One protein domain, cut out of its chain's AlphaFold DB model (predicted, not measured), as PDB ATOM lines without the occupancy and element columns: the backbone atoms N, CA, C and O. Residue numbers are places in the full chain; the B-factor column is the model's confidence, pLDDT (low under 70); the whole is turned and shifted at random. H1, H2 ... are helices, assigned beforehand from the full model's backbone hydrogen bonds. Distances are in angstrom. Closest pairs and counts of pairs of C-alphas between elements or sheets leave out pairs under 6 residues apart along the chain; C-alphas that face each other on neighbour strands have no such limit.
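What this domain is: This is residues 6 to 100 and 146 to 183 of the 321 residues of an uncharacterized protein of Soboliphyme baturini (UniProt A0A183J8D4). A compact body of six helices has H5 running through its middle, with H2 packed on one side and the H3 and H4 hairpin joined to H5 through H7; H6 is only loosely attached. Residues 6 to 21, mostly the helix H1, stick out from this body as an arm. The printed part has 133 residues with seven named helices, H1 to H7 in order along the chain, and no named strand: the class is all helix. The whole is compact, with a radius of gyration of the C-alphas of 16.4 A, and only just elongated, spanning 52 by 34 by 29 A.

How they stand to each other: Residues 6 to 21 stand free, of which 6 to 18 belong to H1. H2, residues 24 to 41, is apart from H1. H3, residues 43 to 58, is close to H2 but not clearly touching it, with the closest C-alphas, those of Lys 38 and Phe 46, 5.3 A apart. H4, residues 63 to 70, forms a helical hairpin with H3; they touch at a shallow tilt of 20 degrees, closest at the C-alphas of Tyr 49 and Ala 69, 5.1 A. H5, residues 79 to 94, touches H2 at a shallow tilt of 32 degrees, opposite ways, closest at the C-alphas of Arg 33 and Phe 84, 5.0 A. H6, residues 146 to 157, touches no helix but is near H4; their closest C-alphas, those of Asn 63 and Asn 150, are 6.9 A apart. H7, residues 162 to 176, touches H3 at a shallow tilt of 17 degrees, opposite ways, closest at the C-alphas of His 47 and Met 176, 6.2 A. Residues 164 to 168 of H7 touch residues 88 to 94 of H5 at a steep tilt of 48 degrees, closest at the C-alphas of Gly 164 and Cys 92, 4.5 A. Every O i to N i+4 pair is within hydrogen-bond range in H1, H2, H3, H4 and H7, against 11 of 12 in H5 and 5 of 8 in H6.

Where its parts are: H1 begins at C-alpha 6, (18.179, 65.226, 98.616), and is 18.4 A long from first to last C-alpha. H2 is 26.2 A, H3 22.7 A, H4 10.4 A, H5 23.0 A and H6 17.1 A. H7, 21.2 A, ends at C-alpha 176, (19.310, 15.393, 107.646).

The domain as a whole: The C-alphas farthest apart, those of Glu 6 and Glu 44, are 53.9 A apart. Residues 101 to 145 are not printed, and C-alphas 100 and 146 are 37.1 A apart across this cut. Of the links that are printed whole, none is long. The mean pLDDT of the printed part is 76.7; 40 residues are under 70, among them 9 to 24 and 146 to 160.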
ATOM      1  N   GLU A   6      17.565  66.144  97.650       72.12
ATOM      2  CA  GLU A   6      18.179  65.226  98.616       72.12
ATOM      3  C   GLU A   6      17.256  64.060  98.985       72.12
ATOM      4  O   GLU A   6      17.709  62.919  99.057       72.12
ATOM      5  N   ALA A   7      15.946  64.293  99.121       70.12
ATOM      6  CA  ALA A   7      14.977  63.221  99.362       70.12
ATOM      7  C   ALA A   7      14.852  62.285  98.145       70.12
ATOM      8  O   ALA A   7      14.600  61.085  98.285       70.12
ATOM      9  N   CYS A   8      15.071  62.821  96.941       70.06
ATOM     10  CA  CYS A   8      15.078  62.047  95.705       70.06
ATOM     11  C   CYS A   8      16.370  61.218  95.559       70.06
ATOM     12  O   CYS A   8      16.308  60.048  95.175       70.06
ATOM     13  N   LYS A   9      17.532  61.772  95.942       68.62
ATOM     14  CA  LYS A   9      18.809  61.035  96.010       68.62
ATOM     15  C   LYS A   9      18.796  59.943  97.083       68.62
ATOM     16  O   LYS A   9      19.188  58.822  96.775       68.62
ATOM     17  N   ALA A  10      18.249  60.212  98.269       67.69
ATOM     18  CA  ALA A  10      18.101  59.214  99.331       67.69
ATOM     19  C   ALA A  10      17.176  58.054  98.915       67.69
ATOM     20  O   ALA A  10      17.487  56.891  99.162       67.69
ATOM     21  N   LYS A  11      16.075  58.338  98.201       63.22
ATOM     22  CA  LYS A  11      15.211  57.287  97.624       63.22
ATOM     23  C   LYS A  11      15.900  56.469  96.531       63.22
ATOM     24  O   LYS A  11      15.630  55.277  96.424       63.22
ATOM     25  N   ARG A  12      16.759  57.088  95.715       58.16
ATOM     26  CA  ARG A  12      17.518  56.388  94.665       58.16
ATOM     27  C   ARG A  12      18.644  55.530  95.239       58.16
ATOM     28  O   ARG A  12      18.817  54.416  94.771       58.16
ATOM     29  N   GLN A  13      19.345  56.004  96.269       49.31
ATOM     30  CA  GLN A  13      20.337  55.200  96.991       49.31
ATOM     31  C   GLN A  13      19.699  54.043  97.759       49.31
ATOM     32  O   GLN A  13      20.256  52.957  97.745       49.31
ATOM     33  N   LYS A  14      18.512  54.236  98.354       47.88
ATOM     34  CA  LYS A  14      17.779  53.141  99.003       47.88
ATOM     35  C   LYS A  14      17.399  52.040  98.004       47.88
ATOM     36  O   LYS A  14      17.700  50.887  98.253       47.88
ATOM     37  N   ARG A  15      16.867  52.407  96.830       48.09
ATOM     38  CA  ARG A  15      16.566  51.435  95.759       48.09
ATOM     39  C   ARG A  15      17.807  50.735  95.202       48.09
ATOM     40  O   ARG A  15      17.743  49.557  94.916       48.09
ATOM     41  N   ALA A  16      18.933  51.438  95.090       41.94
ATOM     42  CA  ALA A  16      20.182  50.840  94.618       41.94
ATOM     43  C   ALA A  16      20.823  49.860  95.625       41.94
ATOM     44  O   ALA A  16      21.654  49.059  95.219       41.94
ATOM     45  N   LEU A  17      20.453  49.931  96.912       41.72
ATOM     46  CA  LEU A  17      20.814  48.952  97.948       41.72
ATOM     47  C   LEU A  17      19.834  47.768  98.010       41.72
ATOM     48  O   LEU A  17      20.217  46.696  98.463       41.72
ATOM     49  N   ASP A  18      18.598  47.954  97.544       46.03
ATOM     50  CA  ASP A  18      17.599  46.884  97.439       46.03
ATOM     51  C   ASP A  18      17.828  45.996  96.186       46.03
ATOM     52  O   ASP A  18      17.367  44.861  96.146       46.03
ATOM     53  N   ASP A  19      18.605  46.476  95.202       40.78
ATOM     54  CA  ASP A  19      18.952  45.779  93.948       40.78
ATOM     55  C   ASP A  19      20.259  44.939  94.028       40.78
ATOM     56  O   ASP A  19      20.817  44.552  92.993       40.78
ATOM     57  N   GLU A  20      20.797  44.651  95.224       42.88
ATOM     58  CA  GLU A  20      21.960  43.755  95.352       42.88
ATOM     59  C   GLU A  20      21.612  42.298  94.964       42.88
ATOM     60  O   GLU A  20      20.492  41.829  95.194       42.88
ATOM     61  N   PRO A  21      22.546  41.548  94.346       42.84
ATOM     62  CA  PRO A  21      22.276  40.216  93.822       42.84
ATOM     63  C   PRO A  21      22.089  39.219  94.976       42.84
ATOM     64  O   PRO A  21      23.033  38.594  95.444       42.84
ATOM     65  N   TYR A  22      20.835  39.022  95.387       51.12
ATOM     66  CA  TYR A  22      20.362  38.109  96.441       51.12
ATOM     67  C   TYR A  22      20.698  36.608  96.249       51.12
ATOM     68  O   TYR A  22      20.155  35.759  96.956       51.12
ATOM     69  N   GLY A  23      21.571  36.240  95.310       56.53
ATOM     70  CA  GLY A  23      21.925  34.849  95.020       56.53
ATOM     71  C   GLY A  23      22.732  34.196  96.141       56.53
ATOM     72  O   GLY A  23      22.246  33.272  96.786       56.53
ATOM     73  N   ASP A  24      23.931  34.712  96.408       60.34
ATOM     74  CA  ASP A  24      24.906  34.025  97.269       60.34
ATOM     75  C   ASP A  24      24.744  34.383  98.755       60.34
ATOM     76  O   ASP A  24      24.937  33.547  99.642       60.34
ATOM     77  N   GLU A  25      24.325  35.614  99.056       72.94
ATOM     78  CA  GLU A  25      24.133  36.052 100.442       72.94
ATOM     79  C   GLU A  25      22.903  35.415 101.103       72.94
ATOM     80  O   GLU A  25      22.896  35.195 102.319       72.94
ATOM     81  N   SER A  26      21.875  35.070 100.319       77.06
ATOM     82  CA  SER A  26      20.659  34.441 100.843       77.06
ATOM     83  C   SER A  26      20.906  32.999 101.288       77.06
ATOM     84  O   SER A  26      20.452  32.601 102.363       77.06
ATOM     85  N   GLU A  27      21.685  32.229 100.526       85.12
ATOM     86  CA  GLU A  27      22.049  30.859 100.883       85.12
ATOM     87  C   GLU A  27      22.953  30.835 102.120       85.12
ATOM     88  O   GLU A  27      22.675  30.117 103.086       85.12
ATOM     89  N   ALA A  28      23.965  31.707 102.160       87.88
ATOM     90  CA  ALA A  28      24.830  31.865 103.327       87.88
ATOM     91  C   ALA A  28      24.043  32.281 104.585       87.88
ATOM     92  O   ALA A  28      24.337  31.816 105.692       87.88
ATOM     93  N   LEU A  29      23.023  33.135 104.436       88.94
ATOM     94  CA  LEU A  29      22.128  33.506 105.529       88.94
ATOM     95  C   LEU A  29      21.334  32.296 106.036       88.94
ATOM     96  O   LEU A  29      21.276  32.083 107.247       88.94
ATOM     97  N   VAL A  30      20.755  31.489 105.145       91.56
ATOM     98  CA  VAL A  30      20.000  30.281 105.522       91.56
ATOM     99  C   VAL A  30      20.889  29.288 106.268       91.56
ATOM    100  O   VAL A  30      20.490  28.801 107.328       91.56
ATOM    101  N   VAL A  31      22.104  29.036 105.774       92.31
ATOM    102  CA  VAL A  31      23.079  28.147 106.429       92.31
ATOM    103  C   VAL A  31      23.440  28.662 107.822       92.31
ATOM    104  O   VAL A  31      23.379  27.909 108.792       92.31
ATOM    105  N   ARG A  32      23.706  29.965 107.969       93.31
ATOM    106  CA  ARG A  32      23.996  30.565 109.279       93.31
ATOM    107  C   ARG A  32      22.839  30.383 110.261       93.31
ATOM    108  O   ARG A  32      23.051  29.978 111.398       93.31
ATOM    109  N   ARG A  33      21.602  30.645 109.826       94.81
ATOM    110  CA  ARG A  33      20.403  30.484 110.670       94.81
ATOM    111  C   ARG A  33      20.130  29.029 111.025       94.81
ATOM    112  O   ARG A  33      19.694  28.740 112.134       94.81
ATOM    113  N   ARG A  34      20.409  28.107 110.105       94.88
ATOM    114  CA  ARG A  34      20.345  26.666 110.348       94.88
ATOM    115  C   ARG A  34      21.324  26.259 111.447       94.88
ATOM    116  O   ARG A  34      20.939  25.519 112.349       94.88
ATOM    117  N   ASP A  35      22.556  26.750 111.381       95.31
ATOM    118  CA  ASP A  35      23.596  26.428 112.357       95.31
ATOM    119  C   ASP A  35      23.274  27.019 113.739       95.31
ATOM    120  O   ASP A  35      23.404  26.310 114.733       95.31
ATOM    121  N   GLU A  36      22.721  28.238 113.803       94.81
ATOM    122  CA  GLU A  36      22.181  28.823 115.043       94.81
ATOM    123  C   GLU A  36      21.095  27.920 115.668       94.81
ATOM    124  O   GLU A  36      21.112  27.637 116.867       94.81
ATOM    125  N   VAL A  37      20.151  27.417 114.860       95.38
ATOM    126  CA  VAL A  37      19.103  26.494 115.333       95.38
ATOM    127  C   VAL A  37      19.699  25.156 115.786       95.38
ATOM    128  O   VAL A  37      19.259  24.592 116.790       95.38
ATOM    129  N   LYS A  38      20.708  24.642 115.076       95.62
ATOM    130  CA  LYS A  38      21.410  23.402 115.428       95.62
ATOM    131  C   LYS A  38      22.161  23.528 116.751       95.62
ATOM    132  O   LYS A  38      22.095  22.602 117.559       95.62
ATOM    133  N   GLU A  39      22.832  24.651 116.980       95.50
ATOM    134  CA  GLU A  39      23.531  24.957 118.230       95.50
ATOM    135  C   GLU A  39      22.550  25.039 119.407       95.50
ATOM    136  O   GLU A  39      22.755  24.386 120.429       95.50
ATOM    137  N   LEU A  40      21.433  25.752 119.232       94.75
ATOM    138  CA  LEU A  40      20.397  25.916 120.259       94.75
ATOM    139  C   LEU A  40      19.712  24.602 120.656       94.75
ATOM    140  O   LEU A  40      19.415  24.374 121.829       94.75
ATOM    141  N   LEU A  41      19.399  23.753 119.676       94.62
ATOM    142  CA  LEU A  41      18.650  22.518 119.911       94.62
ATOM    143  C   LEU A  41      19.555  21.340 120.297       94.62
ATOM    144  O   LEU A  41      19.104  20.412 120.974       94.62
ATOM    145  N   GLY A  42      20.813  21.354 119.863       95.56
ATOM    146  CA  GLY A  42      21.679  20.182 119.868       95.56
ATOM    147  C   GLY A  42      21.317  19.179 118.757       95.56
ATOM    148  O   GLY A  42      20.242  19.251 118.152       95.56
ATOM    149  N   PRO A  43      22.199  18.206 118.472       93.19
ATOM    150  CA  PRO A  43      22.127  17.374 117.268       93.19
ATOM    151  C   PRO A  43      20.844  16.533 117.169       93.19
ATOM    152  O   PRO A  43      20.217  16.485 116.110       93.19
ATOM    153  N   GLU A  44      20.412  15.906 118.266       94.31
ATOM    154  CA  GLU A  44      19.225  15.040 118.255       94.31
ATOM    155  C   GLU A  44      17.926  15.819 118.031       94.31
ATOM    156  O   GLU A  44      17.099  15.443 117.194       94.31
ATOM    157  N   LYS A  45      17.730  16.922 118.766       95.19
ATOM    158  CA  LYS A  45      16.532  17.757 118.617       95.19
ATOM    159  C   LYS A  45      16.541  18.498 117.284       95.19
ATOM    160  O   LYS A  45      15.480  18.643 116.690       95.19
ATOM    161  N   PHE A  46      17.710  18.894 116.780       95.81
ATOM    162  CA  PHE A  46      17.841  19.495 115.456       95.81
ATOM    163  C   PHE A  46      17.396  18.540 114.341       95.81
ATOM    164  O   PHE A  46      16.626  18.928 113.465       95.81
ATOM    165  N   HIS A  47      17.785  17.263 114.403       94.44
ATOM    166  CA  HIS A  47      17.314  16.275 113.430       94.44
ATOM    167  C   HIS A  47      15.784  16.109 113.476       94.44
ATOM    168  O   HIS A  47      15.121  16.068 112.436       94.44
ATOM    169  N   ARG A  48      15.193  16.073 114.681       94.12
ATOM    170  CA  ARG A  48      13.727  16.050 114.853       94.12
ATOM    171  C   ARG A  48      13.070  17.316 114.305       94.12
ATOM    172  O   ARG A  48      12.030  17.220 113.661       94.12
ATOM    173  N   TYR A  49      13.688  18.476 114.518       95.62
ATOM    174  CA  TYR A  49      13.229  19.759 114.000       95.62
ATOM    175  C   TYR A  49      13.163  19.754 112.472       95.62
ATOM    176  O   TYR A  49      12.098  20.016 111.916       95.62
ATOM    177  N   LEU A  50      14.244  19.356 111.792       95.19
ATOM    178  CA  LEU A  50      14.259  19.248 110.330       95.19
ATOM    179  C   LEU A  50      13.188  18.282 109.816       95.19
ATOM    180  O   LEU A  50      12.510  18.592 108.842       95.19
ATOM    181  N   LYS A  51      12.967  17.154 110.504       92.25
ATOM    182  CA  LYS A  51      11.889  16.212 110.166       92.25
ATOM    183  C   LYS A  51      10.500  16.842 110.304       92.25
ATOM    184  O   LYS A  51       9.638  16.594 109.467       92.25
ATOM    185  N   CYS A  52      10.265  17.665 111.326       92.19
ATOM    186  CA  CYS A  52       9.013  18.412 111.472       92.19
ATOM    187  C   CYS A  52       8.810  19.409 110.325       92.19
ATOM    188  O   CYS A  52       7.720  19.445 109.758       92.19
ATOM    189  N   ILE A  53       9.848  20.163 109.943       92.31
ATOM    190  CA  ILE A  53       9.781  21.076 108.792       92.31
ATOM    191  C   ILE A  53       9.534  20.288 107.499       92.31
ATOM    192  O   ILE A  53       8.641  20.640 106.739       92.31
ATOM    193  N   GLN A  54      10.226  19.168 107.289       89.69
ATOM    194  CA  GLN A  54      10.004  18.289 106.139       89.69
ATOM    195  C   GLN A  54       8.548  17.794 106.075       89.69
ATOM    196  O   GLN A  54       7.903  17.884 105.033       89.69
ATOM    197  N   CYS A  55       7.995  17.310 107.192       85.94
ATOM    198  CA  CYS A  55       6.599  16.878 107.255       85.94
ATOM    199  C   CYS A  55       5.626  18.021 106.935       85.94
ATOM    200  O   CYS A  55       4.659  17.797 106.207       85.94
ATOM    201  N   TRP A  56       5.901  19.227 107.442       86.31
ATOM    202  CA  TRP A  56       5.126  20.433 107.145       86.31
ATOM    203  C   TRP A  56       5.174  20.808 105.653       86.31
ATOM    204  O   TRP A  56       4.169  21.257 105.118       86.31
ATOM    205  N   PHE A  57       6.293  20.552 104.964       79.06
ATOM    206  CA  PHE A  57       6.412  20.717 103.511       79.06
ATOM    207  C   PHE A  57       5.638  19.652 102.712       79.06
ATOM    208  O   PHE A  57       5.041  19.976 101.693       79.06
ATOM    209  N   THR A  58       5.646  18.387 103.142       73.31
ATOM    210  CA  THR A  58       5.065  17.273 102.352       73.31
ATOM    211  C   THR A  58       3.553  17.107 102.450       73.31
ATOM    212  O   THR A  58       2.923  16.651 101.499       73.31
ATOM    213  N   LYS A  59       2.964  17.392 103.610       65.62
ATOM    214  CA  LYS A  59       1.524  17.226 103.837       65.62
ATOM    215  C   LYS A  59       0.862  18.583 103.652       65.62
ATOM    216  O   LYS A  59       1.500  19.581 103.977       65.62
ATOM    217  N   ILE A  60      -0.394  18.620 103.176       61.34
ATOM    218  CA  ILE A  60      -1.237  19.836 103.220       61.34
ATOM    219  C   ILE A  60      -0.924  20.553 104.533       61.34
ATOM    220  O   ILE A  60      -0.996  19.867 105.558       61.34
ATOM    221  N   PRO A  61      -0.527  21.839 104.501       60.41
ATOM    222  CA  PRO A  61       0.117  22.530 105.610       60.41
ATOM    223  C   PRO A  61      -0.690  22.358 106.889       60.41
ATOM    224  O   PRO A  61      -1.666  23.052 107.165       60.41
ATOM    225  N   ASP A  62      -0.266  21.367 107.659       74.19
ATOM    226  CA  ASP A  62      -0.868  21.015 108.919       74.19
ATOM    227  C   ASP A  62       0.004  21.653 109.981       74.19
ATOM    228  O   ASP A  62       1.131  21.223 110.261       74.19
ATOM    229  N   ASN A  63      -0.533  22.718 110.563       80.00
ATOM    230  CA  ASN A  63       0.176  23.520 111.544       80.00
ATOM    231  C   ASN A  63       0.569  22.708 112.784       80.00
ATOM    232  O   ASN A  63       1.439  23.145 113.534       80.00
ATOM    233  N   ARG A  64       0.054  21.481 112.967       85.38
ATOM    234  CA  ARG A  64       0.560  20.531 113.969       85.38
ATOM    235  C   ARG A  64       2.057  20.249 113.820       85.38
ATOM    236  O   ARG A  64       2.737  20.161 114.841       85.38
ATOM    237  N   TYR A  65       2.593  20.153 112.601       85.69
ATOM    238  CA  TYR A  65       4.028  19.908 112.393       85.69
ATOM    239  C   TYR A  65       4.876  21.136 112.714       85.69
ATOM    240  O   TYR A  65       5.937  21.006 113.325       85.69
ATOM    241  N   LEU A  66       4.382  22.326 112.374       86.00
ATOM    242  CA  LEU A  66       5.049  23.574 112.712       86.00
ATOM    243  C   LEU A  66       5.053  23.811 114.228       86.00
ATOM    244  O   LEU A  66       6.089  24.112 114.816       86.00
ATOM    245  N   LEU A  67       3.915  23.576 114.882       87.69
ATOM    246  CA  LEU A  67       3.796  23.617 116.337       87.69
ATOM    247  C   LEU A  67       4.706  22.578 117.004       87.69
ATOM    248  O   LEU A  67       5.307  22.871 118.034       87.69
ATOM    249  N   ALA A  68       4.835  21.377 116.432       89.50
ATOM    250  CA  ALA A  68       5.769  20.364 116.920       89.50
ATOM    251  C   ALA A  68       7.231  20.819 116.788       89.50
ATOM    252  O   ALA A  68       7.991  20.649 117.736       89.50
ATOM    253  N   ALA A  69       7.606  21.453 115.669       91.38
ATOM    254  CA  ALA A  69       8.924  22.060 115.487       91.38
ATOM    255  C   ALA A  69       9.196  23.161 116.525       91.38
ATOM    256  O   ALA A  69      10.254  23.160 117.149       91.38
ATOM    257  N   VAL A  70       8.239  24.063 116.754       90.25
ATOM    258  CA  VAL A  70       8.360  25.152 117.738       90.25
ATOM    259  C   VAL A  70       8.495  24.618 119.168       90.25
ATOM    260  O   VAL A  70       9.299  25.130 119.939       90.25
ATOM    261  N   LYS A  71       7.781  23.543 119.520       91.06
ATOM    262  CA  LYS A  71       7.869  22.907 120.849       91.06
ATOM    263  C   LYS A  71       9.238  22.300 121.171       91.06
ATOM    264  O   LYS A  71       9.476  21.954 122.325       91.06
ATOM    265  N   LEU A  72      10.119  22.120 120.182       91.00
ATOM    266  CA  LEU A  72      11.484  21.638 120.425       91.00
ATOM    267  C   LEU A  72      12.381  22.719 121.032       91.00
ATOM    268  O   LEU A  72      13.375  22.380 121.682       91.00
ATOM    269  N   PHE A  73      12.028  23.989 120.833       90.94
ATOM    270  CA  PHE A  73      12.744  25.116 121.405       90.94
ATOM    271  C   PHE A  73      12.378  25.283 122.883       90.94
ATOM    272  O   PHE A  73      11.238  25.015 123.275       90.94
ATOM    273  N   PRO A  74      13.326  25.728 123.726       87.19
ATOM    274  CA  PRO A  74      12.990  26.186 125.067       87.19
ATOM    275  C   PRO A  74      11.954  27.318 124.986       87.19
ATOM    276  O   PRO A  74      11.905  28.048 123.997       87.19
ATOM    277  N   SER A  75      11.122  27.447 126.021       73.88
ATOM    278  CA  SER A  75       9.876  28.236 126.063       73.88
ATOM    279  C   SER A  75       9.990  29.686 125.567       73.88
ATOM    280  O   SER A  75       8.996  30.268 125.150       73.88
ATOM    281  N   GLU A  76      11.191  30.257 125.599       62.62
ATOM    282  CA  GLU A  76      11.500  31.653 125.268       62.62
ATOM    283  C   GLU A  76      12.097  31.828 123.854       62.62
ATOM    284  O   GLU A  76      12.334  32.944 123.403       62.62
ATOM    285  N   ALA A  77      12.333  30.741 123.111       74.19
ATOM    286  CA  ALA A  77      13.144  30.742 121.891       74.19
ATOM    287  C   ALA A  77      12.358  30.374 120.620       74.19
ATOM    288  O   ALA A  77      12.851  29.647 119.759       74.19
ATOM    289  N   VAL A  78      11.145  30.909 120.453       79.62
ATOM    290  CA  VAL A  78      10.382  30.748 119.195       79.62
ATOM    291  C   VAL A  78      11.006  31.569 118.057       79.62
ATOM    292  O   VAL A  78      10.943  31.204 116.889       79.62
ATOM    293  N   TYR A  79      11.666  32.675 118.387       86.06
ATOM    294  CA  TYR A  79      12.235  33.588 117.403       86.06
ATOM    295  C   TYR A  79      13.270  32.950 116.438       86.06
ATOM    296  O   TYR A  79      13.149  33.152 115.225       86.06
ATOM    297  N   PRO A  80      14.228  32.121 116.904       89.94
ATOM    298  CA  PRO A  80      15.108  31.327 116.043       89.94
ATOM    299  C   PRO A  80      14.398  30.501 114.961       89.94
ATOM    300  O   PRO A  80      14.893  30.426 113.837       89.94
ATOM    301  N   HIS A  81      13.223  29.931 115.255       91.44
ATOM    302  CA  HIS A  81      12.452  29.175 114.266       91.44
ATOM    303  C   HIS A  81      12.073  30.052 113.064       91.44
ATOM    304  O   HIS A  81      12.304  29.646 111.928       91.44
ATOM    305  N   TYR A  82      11.560  31.266 113.293       88.06
ATOM    306  CA  TYR A  82      11.185  32.178 112.203       88.06
ATOM    307  C   TYR A  82      12.395  32.747 111.470       88.06
ATOM    308  O   TYR A  82      12.364  32.866 110.245       88.06
ATOM    309  N   LYS A  83      13.475  33.053 112.202       89.25
ATOM    310  CA  LYS A  83      14.735  33.526 111.609       89.25
ATOM    311  C   LYS A  83      15.318  32.536 110.614       89.25
ATOM    312  O   LYS A  83      15.970  32.967 109.675       89.25
ATOM    313  N   PHE A  84      15.108  31.241 110.830       93.19
ATOM    314  CA  PHE A  84      15.484  30.208 109.876       93.19
ATOM    315  C   PHE A  84      14.414  30.002 108.800       93.19
ATOM    316  O   PHE A  84      14.726  30.033 107.612       93.19
ATOM    317  N   LEU A  85      13.155  29.806 109.205       91.25
ATOM    318  CA  LEU A  85      12.101  29.359 108.297       91.25
ATOM    319  C   LEU A  85      11.810  30.379 107.194       91.25
ATOM    320  O   LEU A  85      11.610  29.984 106.050       91.25
ATOM    321  N   MET A  86      11.810  31.675 107.515       88.31
ATOM    322  CA  MET A  86      11.494  32.705 106.526       88.31
ATOM    323  C   MET A  86      12.556  32.758 105.416       88.31
ATOM    324  O   MET A  86      12.193  32.501 104.270       88.31
ATOM    325  N   PRO A  87      13.861  32.977 105.694       87.88
ATOM    326  CA  PRO A  87      14.897  32.909 104.660       87.88
ATOM    327  C   PRO A  87      14.918  31.583 103.895       87.88
ATOM    328  O   PRO A  87      15.145  31.581 102.689       87.88
ATOM    329  N   PHE A  88      14.644  30.463 104.572       90.69
ATOM    330  CA  PHE A  88      14.563  29.157 103.925       90.69
ATOM    331  C   PHE A  88      13.453  29.110 102.865       90.69
ATOM    332  O   PHE A  88      13.692  28.664 101.742       90.69
ATOM    333  N   LEU A  89      12.258  29.619 103.181       88.62
ATOM    334  CA  LEU A  89      11.151  29.719 102.226       88.62
ATOM    335  C   LEU A  89      11.494  30.639 101.049       88.62
ATOM    336  O   LEU A  89      11.235  30.274  99.903       88.62
ATOM    337  N   TYR A  90      12.133  31.782 101.312       85.56
ATOM    338  CA  TYR A  90      12.593  32.685 100.254       85.56
ATOM    339  C   TYR A  90      13.600  32.016  99.323       85.56
ATOM    340  O   TYR A  90      13.455  32.119  98.107       85.56
ATOM    341  N   LEU A  91      14.574  31.281  99.867       86.44
ATOM    342  CA  LEU A  91      15.544  30.530  99.072       86.44
ATOM    343  C   LEU A  91      14.841  29.500  98.173       86.44
ATOM    344  O   LEU A  91      15.115  29.430  96.976       86.44
ATOM    345  N   CYS A  92      13.876  28.758  98.724       86.81
ATOM    346  CA  CYS A  92      13.074  27.799  97.960       86.81
ATOM    347  C   CYS A  92      12.281  28.474  96.832       86.81
ATOM    348  O   CYS A  92      12.135  27.919  95.744       86.81
ATOM    349  N   GLN A  93      11.765  29.681  97.064       83.00
ATOM    350  CA  GLN A  93      11.008  30.415  96.056       83.00
ATOM    351  C   GLN A  93      11.913  31.027  94.976       83.00
ATOM    352  O   GLN A  93      11.561  30.981  93.797       83.00
ATOM    353  N   ALA A  94      13.074  31.561  95.361       78.25
ATOM    354  CA  ALA A  94      14.009  32.256  94.479       78.25
ATOM    355  C   ALA A  94      14.598  31.335  93.402       78.25
ATOM    356  O   ALA A  94      14.692  31.724  92.235       78.25
ATOM    357  N   LYS A  95      14.911  30.083  93.758       70.69
ATOM    358  CA  LYS A  95      15.489  29.089  92.833       70.69
ATOM    359  C   LYS A  95      14.525  28.644  91.715       70.69
ATOM    360  O   LYS A  95      14.936  27.965  90.781       70.69
ATOM    361  N   ASN A  96      13.270  29.104  91.735       60.28
ATOM    362  CA  ASN A  96      12.322  28.922  90.626       60.28
ATOM    363  C   ASN A  96      12.538  29.880  89.456       60.28
ATOM    364  O   ASN A  96      12.097  29.594  88.345       60.28
ATOM    365  N   PHE A  97      13.181  31.025  89.689       52.59
ATOM    366  CA  PHE A  97      13.309  32.078  88.680       52.59
ATOM    367  C   PHE A  97      14.575  31.956  87.826       52.59
ATOM    368  O   PHE A  97      14.658  32.584  86.771       52.59
ATOM    369  N   SER A  98      15.551  31.147  88.244       48.25
ATOM    370  CA  SER A  98      16.825  30.981  87.534       48.25
ATOM    371  C   SER A  98      16.745  30.002  86.357       48.25
ATOM    372  O   SER A  98      17.529  30.120  85.418       48.25
ATOM    373  N   THR A  99      15.776  29.081  86.345       46.69
ATOM    374  CA  THR A  99      15.611  28.084  85.268       46.69
ATOM    375  C   THR A  99      14.648  28.515  84.156       46.69
ATOM    376  O   THR A  99      14.596  27.875  83.107       46.69
ATOM    377  N   GLY A 100      13.938  29.639  84.312       39.38
ATOM    378  CA  GLY A 100      13.002  30.146  83.307       39.38
ATOM    379  C   GLY A 100      12.889  31.669  83.320       39.38
ATOM    380  O   GLY A 100      12.383  32.259  84.265       39.38
ATOM    381  N   ALA A 146      -1.644  31.184 118.316       43.75
ATOM    382  CA  ALA A 146      -1.817  30.122 117.326       43.75
ATOM    383  C   ALA A 146      -2.656  30.570 116.117       43.75
ATOM    384  O   ALA A 146      -2.505  29.993 115.044       43.75
ATOM    385  N   LYS A 147      -3.520  31.582 116.281       50.19
ATOM    386  CA  LYS A 147      -4.388  32.094 115.218       50.19
ATOM    387  C   LYS A 147      -3.617  33.007 114.262       50.19
ATOM    388  O   LYS A 147      -3.629  32.748 113.065       50.19
ATOM    389  N   ASP A 148      -2.859  33.967 114.792       46.34
ATOM    390  CA  ASP A 148      -2.008  34.854 113.978       46.34
ATOM    391  C   ASP A 148      -0.917  34.065 113.231       46.34
ATOM    392  O   ASP A 148      -0.547  34.375 112.092       46.34
ATOM    393  N   LEU A 149      -0.453  32.976 113.855       50.06
ATOM    394  CA  LEU A 149       0.460  32.020 113.247       50.06
ATOM    395  C   LEU A 149      -0.193  31.212 112.119       50.06
ATOM    396  O   LEU A 149       0.409  31.031 111.061       50.06
ATOM    397  N   ASN A 150      -1.425  30.749 112.331       46.72
ATOM    398  CA  ASN A 150      -2.213  30.035 111.326       46.72
ATOM    399  C   ASN A 150      -2.424  30.889 110.070       46.72
ATOM    400  O   ASN A 150      -2.255  30.393 108.955       46.72
ATOM    401  N   ASP A 151      -2.781  32.158 110.256       49.78
ATOM    402  CA  ASP A 151      -3.154  33.053 109.161       49.78
ATOM    403  C   ASP A 151      -1.924  33.468 108.334       49.78
ATOM    404  O   ASP A 151      -2.001  33.538 107.111       49.78
ATOM    405  N   SER A 152      -0.758  33.633 108.967       45.84
ATOM    406  CA  SER A 152       0.484  34.007 108.269       45.84
ATOM    407  C   SER A 152       1.165  32.829 107.553       45.84
ATOM    408  O   SER A 152       1.778  33.017 106.504       45.84
ATOM    409  N   LEU A 153       1.070  31.604 108.090       47.03
ATOM    410  CA  LEU A 153       1.774  30.425 107.551       47.03
ATOM    411  C   LEU A 153       0.932  29.552 106.622       47.03
ATOM    412  O   LEU A 153       1.501  28.863 105.776       47.03
ATOM    413  N   SER A 154      -0.400  29.617 106.708       47.19
ATOM    414  CA  SER A 154      -1.287  29.007 105.702       47.19
ATOM    415  C   SER A 154      -1.077  29.604 104.304       47.19
ATOM    416  O   SER A 154      -1.293  28.925 103.302       47.19
ATOM    417  N   ILE A 155      -0.575  30.841 104.236       49.81
ATOM    418  CA  ILE A 155      -0.208  31.536 102.998       49.81
ATOM    419  C   ILE A 155       1.117  31.003 102.414       49.81
ATOM    420  O   ILE A 155       1.300  31.017 101.203       49.81
ATOM    421  N   GLY A 156       2.038  30.483 103.234       49.50
ATOM    422  CA  GLY A 156       3.396  30.137 102.788       49.50
ATOM    423  C   GLY A 156       3.484  28.931 101.843       49.50
ATOM    424  O   GLY A 156       4.352  28.897 100.976       49.50
ATOM    425  N   HIS A 157       2.583  27.953 101.971       49.50
ATOM    426  CA  HIS A 157       2.636  26.714 101.175       49.50
ATOM    427  C   HIS A 157       2.084  26.902  99.754       49.50
ATOM    428  O   HIS A 157       2.654  26.392  98.798       49.50
ATOM    429  N   SER A 158       1.042  27.728  99.591       52.97
ATOM    430  CA  SER A 158       0.491  28.092  98.273       52.97
ATOM    431  C   SER A 158       1.374  29.067  97.480       52.97
ATOM    432  O   SER A 158       1.083  29.355  96.320       52.97
ATOM    433  N   MET A 159       2.452  29.575  98.091       57.38
ATOM    434  CA  MET A 159       3.389  30.518  97.471       57.38
ATOM    435  C   MET A 159       4.624  29.861  96.850       57.38
ATOM    436  O   MET A 159       5.311  30.504  96.049       57.38
ATOM    437  N   LEU A 160       4.918  28.602  97.188       61.22
ATOM    438  CA  LEU A 160       6.019  27.873  96.566       61.22
ATOM    439  C   LEU A 160       5.541  27.232  95.266       61.22
ATOM    440  O   LEU A 160       4.511  26.567  95.231       61.22
ATOM    441  N   SER A 161       6.307  27.411  94.191       72.69
ATOM    442  CA  SER A 161       6.092  26.598  92.992       72.69
ATOM    443  C   SER A 161       6.566  25.163  93.233       72.69
ATOM    444  O   SER A 161       7.385  24.924  94.126       72.69
ATOM    445  N   ASP A 162       6.116  24.227  92.396       76.25
ATOM    446  CA  ASP A 162       6.483  22.809  92.484       76.25
ATOM    447  C   ASP A 162       8.006  22.596  92.545       76.25
ATOM    448  O   ASP A 162       8.500  21.810  93.352       76.25
ATOM    449  N   ASN A 163       8.778  23.360  91.764       77.69
ATOM    450  CA  ASN A 163      10.242  23.284  91.769       77.69
ATOM    451  C   ASN A 163      10.848  23.773  93.095       77.69
ATOM    452  O   ASN A 163      11.811  23.188  93.588       77.69
ATOM    453  N   GLY A 164      10.261  24.798  93.711       82.75
ATOM    454  CA  GLY A 164      10.733  25.357  94.976       82.75
ATOM    455  C   GLY A 164      10.438  24.428  96.141       82.75
ATOM    456  O   GLY A 164      11.275  24.244  97.024       82.75
ATOM    457  N   LEU A 165       9.272  23.781  96.097       82.88
ATOM    458  CA  LEU A 165       8.912  22.718  97.024       82.88
ATOM    459  C   LEU A 165       9.902  21.548  96.919       82.88
ATOM    460  O   LEU A 165      10.443  21.107  97.934       82.88
ATOM    461  N   MET A 166      10.183  21.080  95.699       82.94
ATOM    462  CA  MET A 166      11.132  19.990  95.446       82.94
ATOM    463  C   MET A 166      12.556  20.343  95.882       82.94
ATOM    464  O   MET A 166      13.234  19.518  96.503       82.94
ATOM    465  N   TYR A 167      13.001  21.571  95.617       86.31
ATOM    466  CA  TYR A 167      14.300  22.062  96.066       86.31
ATOM    467  C   TYR A 167      14.392  22.088  97.597       86.31
ATOM    468  O   TYR A 167      15.289  21.467  98.166       86.31
ATOM    469  N   GLY A 168      13.421  22.706  98.278       89.31
ATOM    470  CA  GLY A 168      13.382  22.759  99.742       89.31
ATOM    471  C   GLY A 168      13.364  21.374 100.387       89.31
ATOM    472  O   GLY A 168      14.096  21.111 101.342       89.31
ATOM    473  N   MET A 169      12.595  20.445  99.817       88.25
ATOM    474  CA  MET A 169      12.558  19.050 100.252       88.25
ATOM    475  C   MET A 169      13.908  18.346 100.100       88.25
ATOM    476  O   MET A 169      14.342  17.637 101.015       88.25
ATOM    477  N   THR A 170      14.585  18.561  98.974       89.00
ATOM    478  CA  THR A 170      15.912  17.991  98.708       89.00
ATOM    479  C   THR A 170      16.951  18.556  99.675       89.00
ATOM    480  O   THR A 170      17.759  17.805 100.224       89.00
ATOM    481  N   LEU A 171      16.883  19.857  99.957       91.00
ATOM    482  CA  LEU A 171      17.787  20.547 100.869       91.00
ATOM    483  C   LEU A 171      17.618  20.064 102.319       91.00
ATOM    484  O   LEU A 171      18.591  19.652 102.951       91.00
ATOM    485  N   LEU A 172      16.377  19.985 102.817       92.69
ATOM    486  CA  LEU A 172      16.080  19.429 104.145       92.69
ATOM    487  C   LEU A 172      16.578  17.989 104.272       92.69
ATOM    488  O   LEU A 172      17.189  17.627 105.281       92.69
ATOM    489  N   ARG A 173      16.350  17.162 103.244       90.75
ATOM    490  CA  ARG A 173      16.795  15.767 103.247       90.75
ATOM    491  C   ARG A 173      18.316  15.659 103.241       90.75
ATOM    492  O   ARG A 173      18.855  14.805 103.938       90.75
ATOM    493  N   SER A 174      18.996  16.521 102.499       91.06
ATOM    494  CA  SER A 174      20.458  16.566 102.437       91.06
ATOM    495  C   SER A 174      21.048  16.926 103.799       91.06
ATOM    496  O   SER A 174      21.865  16.172 104.329       91.06
ATOM    497  N   TRP A 175      20.521  17.963 104.458       93.12
ATOM    498  CA  TRP A 175      20.952  18.345 105.807       93.12
ATOM    499  C   TRP A 175      20.702  17.258 106.853       93.12
ATOM    500  O   TRP A 175      21.547  17.027 107.715       93.12
ATOM    501  N   MET A 176      19.578  16.538 106.766       90.25
ATOM    502  CA  MET A 176      19.310  15.393 107.646       90.25
ATOM    503  C   MET A 176      20.332  14.257 107.490       90.25
ATOM    504  O   MET A 176      20.516  13.495 108.438       90.25
ATOM    505  N   ASN A 177      20.987  14.155 106.330       90.38
ATOM    506  CA  ASN A 177      22.033  13.174 106.029       90.38
ATOM    507  C   ASN A 177      23.458  13.749 106.153       90.38
ATOM    508  O   ASN A 177      24.419  13.070 105.800       90.38
ATOM    509  N   GLY A 178      23.612  14.979 106.655       89.62
ATOM    510  CA  GLY A 178      24.920  15.615 106.841       89.62
ATOM    511  C   GLY A 178      25.551  16.174 105.564       89.62
ATOM    512  O   GLY A 178      26.756  16.404 105.539       89.62
ATOM    513  N   VAL A 179      24.762  16.389 104.510       90.62
ATOM    514  CA  VAL A 179      25.205  17.036 103.271       90.62
ATOM    515  C   VAL A 179      24.802  18.505 103.321       90.62
ATOM    516  O   VAL A 179      23.613  18.809 103.349       90.62
ATOM    517  N   ASP A 180      25.781  19.410 103.352       86.31
ATOM    518  CA  ASP A 180      25.543  20.847 103.543       86.31
ATOM    519  C   ASP A 180      25.110  21.590 102.275       86.31
ATOM    520  O   ASP A 180      24.394  22.586 102.381       86.31
ATOM    521  N   TYR A 181      25.508  21.086 101.105       86.56
ATOM    522  CA  TYR A 181      25.310  21.733  99.811       86.56
ATOM    523  C   TYR A 181      24.520  20.845  98.849       86.56
ATOM    524  O   TYR A 181      24.746  19.636  98.770       86.56
ATOM    525  N   VAL A 182      23.618  21.469  98.095       84.56
ATOM    526  CA  VAL A 182      22.813  20.832  97.056       84.56
ATOM    527  C   VAL A 182      22.890  21.706  95.813       84.56
ATOM    528  O   VAL A 182      22.555  22.881  95.876       84.56
ATOM    529  N   ASP A 183      23.323  21.130  94.694       85.38
ATOM    530  CA  ASP A 183      23.391  21.848  93.419       85.38
ATOM    531  C   ASP A 183      21.987  22.267  92.954       85.38
ATOM    532  O   ASP A 183      21.057  21.454  92.950       85.38
TER     533      ASP A 183